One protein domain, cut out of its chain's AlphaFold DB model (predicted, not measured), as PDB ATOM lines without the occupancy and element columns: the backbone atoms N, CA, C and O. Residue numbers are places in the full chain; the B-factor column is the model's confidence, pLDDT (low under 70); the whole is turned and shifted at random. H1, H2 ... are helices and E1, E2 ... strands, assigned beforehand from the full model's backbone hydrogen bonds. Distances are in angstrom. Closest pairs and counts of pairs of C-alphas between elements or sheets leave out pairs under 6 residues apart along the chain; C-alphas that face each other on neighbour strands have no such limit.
ATOM      1  N   ASP A 360     132.318 105.851  58.768       87.31
ATOM      2  CA  ASP A 360     131.509 104.650  58.740       87.31
ATOM      3  C   ASP A 360     132.089 103.667  59.758       87.31
ATOM      4  O   ASP A 360     133.226 103.208  59.611       87.31
ATOM      5  N   VAL A 361     131.303 103.336  60.780       87.25
ATOM      6  CA  VAL A 361     131.669 102.371  61.818       87.25
ATOM      7  C   VAL A 361     130.897 101.089  61.556       87.25
ATOM      8  O   VAL A 361     129.669 101.074  61.535       87.25
ATOM      9  N   THR A 362     131.613 100.003  61.286       87.88
ATOM     10  CA  THR A 362     131.001  98.687  61.084       87.88
ATOM     11  C   THR A 362     131.454  97.760  62.186       87.88
ATOM     12  O   THR A 362     132.650  97.524  62.332       87.88
ATOM     13  N   GLY A 363     130.499  97.214  62.922       86.94
ATOM     14  CA  GLY A 363     130.756  96.111  63.823       86.94
ATOM     15  C   GLY A 363     130.578  94.780  63.100       86.94
ATOM     16  O   GLY A 363     129.575  94.574  62.415       86.94
ATOM     17  N   LYS A 364     131.541  93.871  63.237       85.94
ATOM     18  CA  LYS A 364     131.423  92.490  62.760       85.94
ATOM     19  C   LYS A 364     131.588  91.517  63.918       85.94
ATOM     20  O   LYS A 364     132.448  91.766  64.767       85.94
ATOM     21  N   PRO A 365     130.803  90.427  63.957       85.12
ATOM     22  CA  PRO A 365     130.964  89.426  64.992       85.12
ATOM     23  C   PRO A 365     132.368  88.858  64.859       85.12
ATOM     24  O   PRO A 365     132.800  88.538  63.755       85.12
ATOM     25  N   GLN A 366     133.077  88.758  65.968       87.88
ATOM     26  CA  GLN A 366     134.335  88.043  66.016       87.88
ATOM     27  C   GLN A 366     134.199  86.978  67.089       87.88
ATOM     28  O   GLN A 366     133.695  87.246  68.172       87.88
ATOM     29  N   TYR A 367     134.607  85.760  66.773       90.25
ATOM     30  CA  TYR A 367     134.609  84.672  67.734       90.25
ATOM     31  C   TYR A 367     136.049  84.251  67.952       90.25
ATOM     32  O   TYR A 367     136.842  84.214  67.007       90.25
ATOM     33  N   GLU A 368     136.384  83.973  69.201       90.62
ATOM     34  CA  GLU A 368     137.666  83.381  69.544       90.62
ATOM     35  C   GLU A 368     137.683  81.943  69.001       90.62
ATOM     36  O   GLU A 368     136.755  81.171  69.256       90.62
ATOM     37  N   GLU A 369     138.668  81.630  68.145       91.06
ATOM     38  CA  GLU A 369     138.663  80.407  67.322       91.06
ATOM     39  C   GLU A 369     138.599  79.143  68.192       91.06
ATOM     40  O   GLU A 369     137.840  78.224  67.889       91.06
ATOM     41  N   GLU A 370     139.325  79.114  69.310       92.19
ATOM     42  CA  GLU A 370     139.348  77.965  70.214       92.19
ATOM     43  C   GLU A 370     138.013  77.789  70.956       92.19
ATOM     44  O   GLU A 370     137.450  76.688  70.969       92.19
ATOM     45  N   ALA A 371     137.439  78.862  71.512       92.31
ATOM     46  CA  ALA A 371     136.137  78.801  72.171       92.31
ATOM     47  C   ALA A 371     135.007  78.348  71.234       92.31
ATOM     48  O   ALA A 371     134.163  77.546  71.645       92.31
ATOM     49  N   ILE A 372     134.978  78.817  69.981       95.31
ATOM     50  CA  ILE A 372     133.912  78.439  69.041       95.31
ATOM     51  C   ILE A 372     134.053  77.006  68.524       95.31
ATOM     52  O   ILE A 372     133.040  76.332  68.340       95.31
ATOM     53  N   ILE A 373     135.284  76.513  68.365       95.19
ATOM     54  CA  ILE A 373     135.565  75.100  68.074       95.19
ATOM     55  C   ILE A 373     135.063  74.215  69.218       95.19
ATOM     56  O   ILE A 373     134.321  73.261  68.984       95.19
ATOM     57  N   ASN A 374     135.417  74.553  70.459       94.50
ATOM     58  CA  ASN A 374     134.997  73.788  71.633       94.50
ATOM     59  C   ASN A 374     133.472  73.751  71.770       94.50
ATOM     60  O   ASN A 374     132.904  72.706  72.094       94.50
ATOM     61  N   LEU A 375     132.802  74.871  71.486       94.00
ATOM     62  CA  LEU A 375     131.347  74.937  71.498       94.00
ATOM     63  C   LEU A 375     130.726  74.098  70.374       94.00
ATOM     64  O   LEU A 375     129.793  73.346  70.633       94.00
ATOM     65  N   ALA A 376     131.257  74.158  69.152       96.25
ATOM     66  CA  ALA A 376     130.788  73.327  68.043       96.25
ATOM     67  C   ALA A 376     130.836  71.828  68.375       96.25
ATOM     68  O   ALA A 376     129.838  71.124  68.204       96.25
ATOM     69  N   ILE A 377     131.952  71.366  68.950       95.88
ATOM     70  CA  ILE A 377     132.146  69.963  69.341       95.88
ATOM     71  C   ILE A 377     131.095  69.519  70.373       95.88
ATOM     72  O   ILE A 377     130.567  68.411  70.271       95.88
ATOM     73  N   GLN A 378     130.735  70.374  71.338       95.69
ATOM     74  CA  GLN A 378     129.703  70.061  72.341       95.69
ATOM     75  C   GLN A 378     128.320  69.811  71.726       95.69
ATOM     76  O   GLN A 378     127.553  69.006  72.253       95.69
ATOM     77  N   TYR A 379     128.016  70.473  70.609       96.19
ATOM     78  CA  TYR A 379     126.760  70.319  69.873       96.19
ATOM     79  C   TYR A 379     126.851  69.280  68.743       96.19
ATOM     80  O   TYR A 379     125.924  69.155  67.946       96.19
ATOM     81  N   GLY A 380     127.940  68.506  68.687       94.94
ATOM     82  CA  GLY A 380     128.139  67.463  67.680       94.94
ATOM     83  C   GLY A 380     128.361  68.005  66.266       94.94
ATOM     84  O   GLY A 380     128.073  67.301  65.302       94.94
ATOM     85  N   ILE A 381     128.838  69.245  66.141       96.69
ATOM     86  CA  ILE A 381     129.180  69.882  64.867       96.69
ATOM     87  C   ILE A 381     130.682  69.726  64.647       96.69
ATOM     88  O   ILE A 381     131.470  70.090  65.519       96.69
ATOM     89  N   ASP A 382     131.074  69.215  63.481       95.44
ATOM     90  CA  ASP A 382     132.476  69.125  63.076       95.44
ATOM     91  C   ASP A 382     132.977  70.505  62.588       95.44
ATOM     92  O   ASP A 382     132.500  70.999  61.560       95.44
ATOM     93  N   PRO A 383     133.916  71.168  63.297       93.31
ATOM     94  CA  PRO A 383     134.433  72.476  62.897       93.31
ATOM     95  C   PRO A 383     135.137  72.466  61.536       93.31
ATOM     96  O   PRO A 383     135.181  73.502  60.865       93.31
ATOM     97  N   ASP A 384     135.681  71.323  61.109       91.31
ATOM     98  CA  ASP A 384     136.442  71.237  59.862       91.31
ATOM     99  C   ASP A 384     135.549  71.395  58.619       91.31
ATOM    100  O   ASP A 384     136.020  71.893  57.594       91.31
ATOM    101  N   GLU A 385     134.241  71.125  58.724       92.62
ATOM    102  CA  GLU A 385     133.257  71.411  57.662       92.62
ATOM    103  C   GLU A 385     133.128  72.916  57.350       92.62
ATOM    104  O   GLU A 385     132.646  73.307  56.283       92.62
ATOM    105  N   PHE A 386     133.577  73.776  58.269       93.31
ATOM    106  CA  PHE A 386     133.484  75.233  58.169       93.31
ATOM    107  C   PHE A 386     134.814  75.891  57.800       93.31
ATOM    108  O   PHE A 386     134.893  77.118  57.690       93.31
ATOM    109  N   ARG A 387     135.870  75.107  57.570       89.06
ATOM    110  CA  ARG A 387     137.118  75.620  57.006       89.06
ATOM    111  C   ARG A 387     136.932  75.795  55.502       89.06
ATOM    112  O   ARG A 387     136.638  74.852  54.774       89.06
ATOM    113  N   GLY A 388     137.067  77.031  55.019       80.56
ATOM    114  CA  GLY A 388     136.990  77.300  53.581       80.56
ATOM    115  C   GLY A 388     138.100  76.564  52.817       80.56
ATOM    116  O   GLY A 388     139.109  76.198  53.418       80.56
ATOM    117  N   PRO A 389     137.984  76.367  51.494       66.50
ATOM    118  CA  PRO A 389     139.100  75.841  50.717       66.50
ATOM    119  C   PRO A 389     140.280  76.809  50.848       66.50
ATOM    120  O   PRO A 389     140.167  77.984  50.481       66.50
ATOM    121  N   SER A 390     141.409  76.350  51.397       62.16
ATOM    122  CA  SER A 390     142.618  77.163  51.352       62.16
ATOM    123  C   SER A 390     143.028  77.384  49.897       62.16
ATOM    124  O   SER A 390     142.875  76.516  49.041       62.16
ATOM    125  N   LYS A 391     143.612  78.547  49.602       54.56
ATOM    126  CA  LYS A 391     144.331  78.749  48.334       54.56
ATOM    127  C   LYS A 391     145.694  78.045  48.325       54.56
ATOM    128  O   LYS A 391     146.374  78.070  47.304       54.56
ATOM    129  N   SER A 392     146.112  77.464  49.451       50.88
ATOM    130  CA  SER A 392     147.355  76.711  49.586       50.88
ATOM    131  C   SER A 392     147.094  75.209  49.463       50.88
ATOM    132  O   SER A 392     146.377  74.623  50.275       50.88
ATOM    133  N   ILE A 393     147.712  74.591  48.460       60.53
ATOM    134  CA  ILE A 393     147.824  73.135  48.335       60.53
ATOM    135  C   ILE A 393     148.790  72.636  49.418       60.53
ATOM    136  O   ILE A 393     149.739  73.349  49.758       60.53
ATOM    137  N   ASP A 394     148.574  71.433  49.955       63.88
ATOM    138  CA  ASP A 394     149.580  70.759  50.784       63.88
ATOM    139  C   ASP A 394     150.750  70.305  49.900       63.88
ATOM    140  O   ASP A 394     150.874  69.146  49.493       63.88
ATOM    141  N   TYR A 395     151.599  71.272  49.545       57.06
ATOM    142  CA  TYR A 395     152.695  71.076  48.609       57.06
ATOM    143  C   TYR A 395     153.642  69.963  49.059       57.06
ATOM    144  O   TYR A 395     154.192  69.283  48.204       57.06
ATOM    145  N   ALA A 396     153.819  69.731  50.363       55.31
ATOM    146  CA  ALA A 396     154.724  68.695  50.850       55.31
ATOM    147  C   ALA A 396     154.235  67.294  50.451       55.31
ATOM    148  O   ALA A 396     154.981  66.529  49.840       55.31
ATOM    149  N   ARG A 397     152.958  66.996  50.710       57.44
ATOM    150  CA  ARG A 397     152.347  65.705  50.379       57.44
ATOM    151  C   ARG A 397     152.156  65.520  48.872       57.44
ATOM    152  O   ARG A 397     152.477  64.461  48.333       57.44
ATOM    153  N   THR A 398     151.701  66.558  48.167       57.09
ATOM    154  CA  THR A 398     151.522  66.516  46.705       57.09
ATOM    155  C   THR A 398     152.852  66.323  45.971       57.09
ATOM    156  O   THR A 398     152.917  65.588  44.987       57.09
ATOM    157  N   LEU A 399     153.943  66.925  46.458       55.62
ATOM    158  CA  LEU A 399     155.275  66.732  45.875       55.62
ATOM    159  C   LEU A 399     155.835  65.329  46.138       55.62
ATOM    160  O   LEU A 399     156.536  64.801  45.276       55.62
ATOM    161  N   GLU A 400     155.517  64.698  47.271       67.38
ATOM    162  CA  GLU A 400     155.952  63.332  47.589       67.38
ATOM    163  C   GLU A 400     155.250  62.277  46.709       67.38
ATOM    164  O   GLU A 400     155.894  61.355  46.191       67.38
ATOM    165  N   GLU A 401     153.953  62.459  46.440       65.94
ATOM    166  CA  GLU A 401     153.176  61.615  45.520       65.94
ATOM    167  C   GLU A 401     153.650  61.772  44.063       65.94
ATOM    168  O   GLU A 401     153.877  60.775  43.370       65.94
ATOM    169  N   ILE A 402     153.919  63.007  43.614       61.78
ATOM    170  CA  ILE A 402     154.501  63.275  42.285       61.78
ATOM    171  C   ILE A 402     155.916  62.685  42.178       61.78
ATOM    172  O   ILE A 402     156.242  62.041  41.180       61.78
ATOM    173  N   ALA A 403     156.757  62.838  43.206       62.81
ATOM    174  CA  ALA A 403     158.111  62.281  43.222       62.81
ATOM    175  C   ALA A 403     158.114  60.745  43.172       62.81
ATOM    176  O   ALA A 403     158.986  60.150  42.535       62.81
ATOM    177  N   THR A 404     157.135  60.092  43.802       71.50
ATOM    178  CA  THR A 404     156.959  58.634  43.743       71.50
ATOM    179  C   THR A 404     156.551  58.180  42.339       71.50
ATOM    180  O   THR A 404     157.100  57.208  41.822       71.50
ATOM    181  N   LEU A 405     155.669  58.930  41.673       62.25
ATOM    182  CA  LEU A 405     155.192  58.630  40.317       62.25
ATOM    183  C   LEU A 405     156.259  58.876  39.229       62.25
ATOM    184  O   LEU A 405     156.250  58.226  38.181       62.25
ATOM    185  N   LEU A 406     157.202  59.787  39.492       55.44
ATOM    186  CA  LEU A 406     158.351  60.084  38.627       55.44
ATOM    187  C   LEU A 406     159.523  59.097  38.784       55.44
ATOM    188  O   LEU A 406     160.327  58.977  37.861       55.44
ATOM    189  N   LYS A 407     159.632  58.399  39.924       68.94
ATOM    190  CA  LYS A 407     160.660  57.363  40.165       68.94
ATOM    191  C   LYS A 407     160.380  56.048  39.438       68.94
ATOM    192  O   LYS A 407     161.301  55.267  39.224       68.94
ATOM    193  N   ASP A 408     159.133  55.796  39.061       64.25
ATOM    194  CA  ASP A 408     158.798  54.692  38.167       64.25
ATOM    195  C   ASP A 408     159.339  55.028  36.757       64.25
ATOM    196  O   ASP A 408     159.197  56.157  36.308       64.25
ATOM    197  N   HIS A 409     160.026  54.140  36.036       51.69
ATOM    198  CA  HIS A 409     160.752  54.495  34.790       51.69
ATOM    199  C   HIS A 409     159.968  54.212  33.493       51.69
ATOM    200  O   HIS A 409     160.539  54.184  32.403       51.69
ATOM    201  N   SER A 410     158.651  54.018  33.576       57.75
ATOM    202  CA  SER A 410     157.804  53.810  32.398       57.75
ATOM    203  C   SER A 410     157.551  55.128  31.635       57.75
ATOM    204  O   SER A 410     156.994  56.086  32.163       57.75
ATOM    205  N   ASN A 411     157.989  55.194  30.372       49.97
ATOM    206  CA  ASN A 411     157.752  56.315  29.447       49.97
ATOM    207  C   ASN A 411     156.317  56.275  28.886       49.97
ATOM    208  O   ASN A 411     156.119  56.076  27.689       49.97
ATOM    209  N   ASP A 412     155.313  56.415  29.750       60.91
ATOM    210  CA  ASP A 412     153.913  56.431  29.326       60.91
ATOM    211  C   ASP A 412     153.386  57.869  29.193       60.91
ATOM    212  O   ASP A 412     153.544  58.700  30.090       60.91
ATOM    213  N   VAL A 413     152.735  58.157  28.063       51.03
ATOM    214  CA  VAL A 413     152.079  59.438  27.744       51.03
ATOM    215  C   VAL A 413     150.991  59.767  28.782       51.03
ATOM    216  O   VAL A 413     150.721  60.937  29.040       51.03
ATOM    217  N   THR A 414     150.464  58.755  29.481       61.28
ATOM    218  CA  THR A 414     149.504  58.898  30.593       61.28
ATOM    219  C   THR A 414     150.091  59.517  31.872       61.28
ATOM    220  O   THR A 414     149.354  59.834  32.809       61.28
ATOM    221  N   ARG A 415     151.415  59.714  31.951       64.12
ATOM    222  CA  ARG A 415     152.084  60.285  33.131       64.12
ATOM    223  C   ARG A 415     151.694  61.740  33.385       64.12
ATOM    224  O   ARG A 415     151.524  62.109  34.545       64.12
ATOM    225  N   PHE A 416     151.540  62.551  32.341       54.88
ATOM    226  CA  PHE A 416     151.107  63.944  32.493       54.88
ATOM    227  C   PHE A 416     149.650  64.028  32.937       54.88
ATOM    228  O   PHE A 416     149.359  64.766  33.873       54.88
ATOM    229  N   ASP A 417     148.777  63.193  32.371       68.19
ATOM    230  CA  ASP A 417     147.381  63.090  32.807       68.19
ATOM    231  C   ASP A 417     147.287  62.648  34.272       68.19
ATOM    232  O   ASP A 417     146.442  63.140  35.013       68.19
ATOM    233  N   ARG A 418     148.191  61.771  34.733       68.12
ATOM    234  CA  ARG A 418     148.278  61.350  36.141       68.12
ATOM    235  C   ARG A 418     148.838  62.421  37.070       68.12
ATOM    236  O   ARG A 418     148.306  62.577  38.160       68.12
ATOM    237  N   ILE A 419     149.879  63.155  36.675       64.88
ATOM    238  CA  ILE A 419     150.404  64.276  37.474       64.88
ATOM    239  C   ILE A 419     149.352  65.378  37.570       64.88
ATOM    240  O   ILE A 419     149.115  65.891  38.659       64.88
ATOM    241  N   GLN A 420     148.682  65.693  36.461       66.25
ATOM    242  CA  GLN A 420     147.576  66.638  36.455       66.25
ATOM    243  C   GLN A 420     146.423  66.120  37.318       66.25
ATOM    244  O   GLN A 420     145.942  66.861  38.159       66.25
ATOM    245  N   SER A 421     146.085  64.829  37.243       71.25
ATOM    246  CA  SER A 421     145.092  64.215  38.137       71.25
ATOM    247  C   SER A 421     145.495  64.280  39.614       71.25
ATOM    248  O   SER A 421     144.623  64.447  40.453       71.25
ATOM    249  N   ILE A 422     146.786  64.169  39.960       71.38
ATOM    250  CA  ILE A 422     147.282  64.323  41.342       71.38
ATOM    251  C   ILE A 422     147.220  65.782  41.793       71.38
ATOM    252  O   ILE A 422     146.875  66.040  42.937       71.38
ATOM    253  N   LEU A 423     147.542  66.736  40.917       64.62
ATOM    254  CA  LEU A 423     147.419  68.166  41.210       64.62
ATOM    255  C   LEU A 423     145.952  68.585  41.352       64.62
ATOM    256  O   LEU A 423     145.621  69.357  42.248       64.62
ATOM    257  N   ASP A 424     145.078  68.033  40.514       69.94
ATOM    258  CA  ASP A 424     143.635  68.262  40.538       69.94
ATOM    259  C   ASP A 424     142.970  67.558  41.733       69.94
ATOM    260  O   ASP A 424     141.969  68.042  42.258       69.94
ATOM    261  N   ALA A 425     143.540  66.438  42.192       70.25
ATOM    262  CA  ALA A 425     143.120  65.707  43.389       70.25
ATOM    263  C   ALA A 425     143.915  66.091  44.650       70.25
ATOM    264  O   ALA A 425     143.734  65.460  45.696       70.25
ATOM    265  N   ALA A 426     144.803  67.087  44.564       66.50
ATOM    266  CA  ALA A 426     145.693  67.431  45.657       66.50
ATOM    267  C   ALA A 426     144.862  67.861  46.872       66.50
ATOM    268  O   ALA A 426     143.996  68.735  46.736       66.50
ATOM    269  N   PRO A 427     145.099  67.275  48.060       62.47
ATOM    270  CA  PRO A 427     144.357  67.661  49.243       62.47
ATOM    271  C   PRO A 427     144.625  69.141  49.523       62.47
ATOM    272  O   PRO A 427     145.758  69.576  49.750       62.47
ATOM    273  N   VAL A 428     143.560  69.930  49.452       62.41
ATOM    274  CA  VAL A 428     143.588  71.341  49.822       62.41
ATOM    275  C   VAL A 428     143.767  71.391  51.334       62.41
ATOM    276  O   VAL A 428     143.015  70.738  52.061       62.41
ATOM    277  N   VAL A 429     144.758  72.145  51.819       66.75
ATOM    278  CA  VAL A 429     144.889  72.376  53.264       66.75
ATOM    279  C   VAL A 429     143.575  73.009  53.736       66.75
ATOM    280  O   VAL A 429     143.087  73.921  53.061       66.75
ATOM    281  N   PRO A 430     142.970  72.567  54.848       68.62
ATOM    282  CA  PRO A 430     141.810  73.253  55.396       68.62
ATOM    283  C   PRO A 430     142.144  74.741  55.582       68.62
ATOM    284  O   PRO A 430     143.167  75.087  56.173       68.62
ATOM    285  N   GLY A 431     141.342  75.634  55.007       77.12
ATOM    286  CA  GLY A 431     141.558  77.074  55.118       77.12
ATOM    287  C   GLY A 431     141.277  77.601  56.525       77.12
ATOM    288  O   GLY A 431     140.999  76.855  57.469       77.12
ATOM    289  N   SER A 432     141.332  78.926  56.669       85.56
ATOM    290  CA  SER A 432     140.899  79.581  57.904       85.56
ATOM    291  C   SER A 432     139.451  79.204  58.219       85.56
ATOM    292  O   SER A 432     138.609  79.169  57.312       85.56
ATOM    293  N   LEU A 433     139.172  78.945  59.493       90.31
ATOM    294  CA  LEU A 433     137.835  78.626  59.973       90.31
ATOM    295  C   LEU A 433     136.884  79.802  59.718       90.31
ATOM    296  O   LEU A 433     137.163  80.934  60.114       90.31
ATOM    297  N   ASP A 434     135.750  79.547  59.064       91.94
ATOM    298  CA  ASP A 434     134.679  80.534  58.917       91.94
ATOM    299  C   ASP A 434     133.847  80.565  60.205       91.94
ATOM    300  O   ASP A 434     132.806  79.917  60.335       91.94
ATOM    301  N   THR A 435     134.345  81.312  61.192       93.00
ATOM    302  CA  THR A 435     133.743  81.391  62.529       93.00
ATOM    303  C   THR A 435     132.305  81.915  62.508       93.00
ATOM    304  O   THR A 435     131.510  81.553  63.369       93.00
ATOM    305  N   GLU A 436     131.929  82.751  61.530       90.50
ATOM    306  CA  GLU A 436     130.552  83.249  61.406       90.50
ATOM    307  C   GLU A 436     129.588  82.142  60.964       90.50
ATOM    308  O   GLU A 436     128.498  82.006  61.530       90.50
ATOM    309  N   LYS A 437     129.980  81.324  59.978       93.94
ATOM    310  CA  LYS A 437     129.165  80.174  59.563       93.94
ATOM    311  C   LYS A 437     129.100  79.102  60.644       93.94
ATOM    312  O   LYS A 437     128.019  78.556  60.855       93.94
ATOM    313  N   LEU A 438     130.208  78.844  61.341       94.88
ATOM    314  CA  LEU A 438     130.234  77.885  62.445       94.88
ATOM    315  C   LEU A 438     129.306  78.330  63.585       94.88
ATOM    316  O   LEU A 438     128.501  77.537  64.068       94.88
ATOM    317  N   ALA A 439     129.333  79.617  63.949       92.75
ATOM    318  CA  ALA A 439     128.411  80.178  64.938       92.75
ATOM    319  C   ALA A 439     126.950  79.971  64.523       92.75
ATOM    320  O   ALA A 439     126.117  79.574  65.335       92.75
ATOM    321  N   LYS A 440     126.629  80.202  63.244       94.50
ATOM    322  CA  LYS A 440     125.279  79.975  62.721       94.50
ATOM    323  C   LYS A 440     124.856  78.506  62.834       94.50
ATOM    324  O   LYS A 440     123.731  78.247  63.239       94.50
ATOM    325  N   ALA A 441     125.744  77.562  62.535       95.12
ATOM    326  CA  ALA A 441     125.445  76.136  62.663       95.12
ATOM    327  C   ALA A 441     125.207  75.712  64.120       95.12
ATOM    328  O   ALA A 441     124.271  74.964  64.389       95.12
ATOM    329  N   ILE A 442     126.001  76.237  65.064       94.69
ATOM    330  CA  ILE A 442     125.779  76.037  66.507       94.69
ATOM    331  C   ILE A 442     124.386  76.531  66.902       94.69
ATOM    332  O   ILE A 442     123.659  75.822  67.595       94.69
ATOM    333  N   LEU A 443     123.998  77.717  66.425       92.44
ATOM    334  CA  LEU A 443     122.674  78.285  66.677       92.44
ATOM    335  C   LEU A 443     121.551  77.404  66.105       92.44
ATOM    336  O   LEU A 443     120.573  77.124  66.797       92.44
ATOM    337  N   ASP A 444     121.707  76.928  64.868       94.69
ATOM    338  CA  ASP A 444     120.739  76.054  64.197       94.69
ATOM    339  C   ASP A 444     120.605  74.683  64.903       94.69
ATOM    340  O   ASP A 444     119.532  74.077  64.881       94.69
ATOM    341  N   ALA A 445     121.656  74.220  65.594       93.75
ATOM    342  CA  ALA A 445     121.656  73.012  66.428       93.75
ATOM    343  C   ALA A 445     121.081  73.224  67.846       93.75
ATOM    344  O   ALA A 445     121.102  72.308  68.671       93.75
ATOM    345  N   GLY A 446     120.557  74.417  68.148       91.75
ATOM    346  CA  GLY A 446     120.002  74.761  69.460       91.75
ATOM    347  C   GLY A 446     121.048  75.165  70.501       91.75
ATOM    348  O   GLY A 446     120.727  75.241  71.688       91.75
ATOM    349  N   GLY A 447     122.289  75.411  70.076       92.50
ATOM    350  CA  GLY A 447     123.300  76.069  70.890       92.50
ATOM    351  C   GLY A 447     123.169  77.583  70.877       92.50
ATOM    352  O   GLY A 447     122.412  78.160  70.101       92.50
ATOM    353  N   ASP A 448     123.918  78.242  71.752       91.25
ATOM    354  CA  ASP A 448     123.943  79.698  71.827       91.25
ATOM    355  C   ASP A 448     125.387  80.195  71.692       91.25
ATOM    356  O   ASP A 448     126.111  80.211  72.677       91.25
ATOM    357  N   PRO A 449     125.857  80.607  70.503       87.88
ATOM    358  CA  PRO A 449     127.216  81.125  70.341       87.88
ATOM    359  C   PRO A 449     127.385  82.547  70.905       87.88
ATOM    360  O   PRO A 449     128.481  83.103  70.835       87.88
ATOM    361  N   THR A 450     126.329  83.187  71.427       85.25
ATOM    362  CA  THR A 450     126.395  84.605  71.811       85.25
ATOM    363  C   THR A 450     127.277  84.869  73.030       85.25
ATOM    364  O   THR A 450     127.812  85.970  73.136       85.25
ATOM    365  N   PHE A 451     127.514  83.878  73.897       82.75
ATOM    366  CA  PHE A 451     128.355  84.049  75.092       82.75
ATOM    367  C   PHE A 451     129.868  84.074  74.805       82.75
ATOM    368  O   PHE A 451     130.633  84.525  75.654       82.75
ATOM    369  N   ILE A 452     130.298  83.624  73.621       84.19
ATOM    370  CA  ILE A 452     131.697  83.682  73.139       84.19
ATOM    371  C   ILE A 452     131.884  84.710  72.017       84.19
ATOM    372  O   ILE A 452     132.919  84.747  71.348       84.19
ATOM    373  N   ARG A 453     130.848  85.512  71.760       82.69
ATOM    374  CA  ARG A 453     130.837  86.512  70.702       82.69
ATOM    375  C   ARG A 453     131.510  87.785  71.188       82.69
ATOM    376  O   ARG A 453     130.971  88.492  72.033       82.69
ATOM    377  N   ASP A 454     132.630  88.112  70.568       84.12
ATOM    378  CA  ASP A 454     133.224  89.439  70.603       84.12
ATOM    379  C   ASP A 454     132.800  90.244  69.354       84.12
ATOM    380  O   ASP A 454     132.075  89.769  68.464       84.12
ATOM    381  N   GLN A 455     133.222  91.500  69.274       83.06
ATOM    382  CA  GLN A 455     132.957  92.371  68.143       83.06
ATOM    383  C   GLN A 455     134.232  93.054  67.656       83.06
ATOM    384  O   GLN A 455     134.809  93.912  68.320       83.06
ATOM    385  N   SER A 456     134.602  92.774  66.406       85.31
ATOM    386  CA  SER A 456     135.578  93.605  65.705       85.31
ATOM    387  C   SER A 456     134.902  94.879  65.205       85.31
ATOM    388  O   SER A 456     133.866  94.840  64.536       85.31
ATOM    389  N   ILE A 457     135.490  96.030  65.519       86.31
ATOM    390  CA  ILE A 457     134.986  97.336  65.085       86.31
ATOM    391  C   ILE A 457     135.929  97.888  64.022       86.31
ATOM    392  O   ILE A 457     137.113  98.121  64.274       86.31
ATOM    393  N   ALA A 458     135.390  98.101  62.823       87.50
ATOM    394  CA  ALA A 458     136.108  98.656  61.690       87.50
ATOM    395  C   ALA A 458     135.656 100.091  61.405       87.50
ATOM    396  O   ALA A 458     134.468 100.368  61.242       87.50
ATOM    397  N   PHE A 459     136.636 100.978  61.260       87.69
ATOM    398  CA  PHE A 459     136.453 102.387  60.929       87.69
ATOM    399  C   PHE A 459     136.824 102.619  59.466       87.69
ATOM    400  O   PHE A 459     137.915 102.247  59.029       87.69
ATOM    401  N   ARG A 460     135.925 103.218  58.683       87.12
ATOM    402  CA  ARG A 460     136.183 103.542  57.275       87.12
ATOM    403  C   ARG A 460     135.725 104.951  56.956       87.12
ATOM    404  O   ARG A 460     134.649 105.368  57.357       87.12
ATOM    405  N   THR A 461     136.511 105.671  56.167       85.75
ATOM    406  CA  THR A 461     136.024 106.894  55.523       85.75
ATOM    407  C   THR A 461     135.244 106.527  54.257       85.75
ATOM    408  O   THR A 461     135.705 105.642  53.525       85.75
TER     409      THR A 461
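What this domain is: This is residues 360 to 461 of the 607 residues of an uncharacterized protein of Thalassospira xiamenensis M-5 = DSM 17429 (UniProt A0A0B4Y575). The model is an L of two arms meeting at a small cluster of helices, in which H1 and H5 run side by side and the short H2 and H6 pack on them. One arm is the two-stranded ribbon E1 and E4; the other is the ribbon E2 and E3 prolonged by the helical hairpin H3 and H4, whose far turn, residues 407 to 414, sticks out. The printed part has 102 residues, with six named helices and four named strands in the order E1 H1 H2 E2 H3 H4 E3 H5 H6 E4; the class is mixed, helices and strands, and both two-stranded sheets are antiparallel. The whole is extended, with a radius of gyration of the C-alphas of 20.6 A and spans of 60 by 41 by 18 A.

How they stand to each other: E1, residues 360 to 367, and E4, residues 453 to 460, are antiparallel neighbours at 153 degrees; N 360 and O 460 are 2.8 A apart and N 366 and O 454 2.9 A, both within hydrogen-bond range. The closest C-alphas of E1 and H5, residues 435 to 444, are those of Tyr 367 and Thr 435, 6.2 A apart. H5 touches H1, residues 369 to 378, at a shallow tilt of 23 degrees, the same way, with C-alphas 376 and 442 closest at 5.9 A. H6, residues 449 to 452, touches H1, with C-alphas 371 and 452 closest at 6.7 A. H2, residues 383 to 386, touches H5, with C-alphas 386 and 438 closest at 6.0 A. E2, residues 387 to 393, and E3, residues 428 to 433, are antiparallel neighbours at 137 degrees, with N 431 and O 388 2.8 A apart, within hydrogen-bond range. H3, residues 395 to 407, and H4, residues 414 to 424, form a hairpin: they touch at a shallow tilt of 10 degrees, opposite ways, with C-alphas 402 and 419 closest at 6.4 A. H3 and H5 are apart. In H1, H3, H4 and H5 every O i to N i+4 pair is within hydrogen-bond range; H2 and H6 are too short for such a pair.

Where its parts are: E1 begins at C-alpha 360, (131.509, 104.650, 58.740), and is 22.1 A long; E4 is 22.3 A long and ends at C-alpha 460, (136.183, 103.542, 57.275). H3 is 18.0 A long and ends at C-alpha 407, (160.660, 57.363, 40.165). H4 measures 14.9 A, H1 14.6 A, H5 14.2 A, E2 14.0 A and E3 13.8 A; H2 and H6 have four residues each.

The domain as a whole: The two C-alphas farthest apart, those of Asp 360 and Ser 410, are 63.0 A apart. The printed part has no cut and no long link. The mean pLDDT of the printed part is 78.7; 38 residues are under 70, namely 389 to 403, 405 to 420, 423 to 424 and 426 to 430.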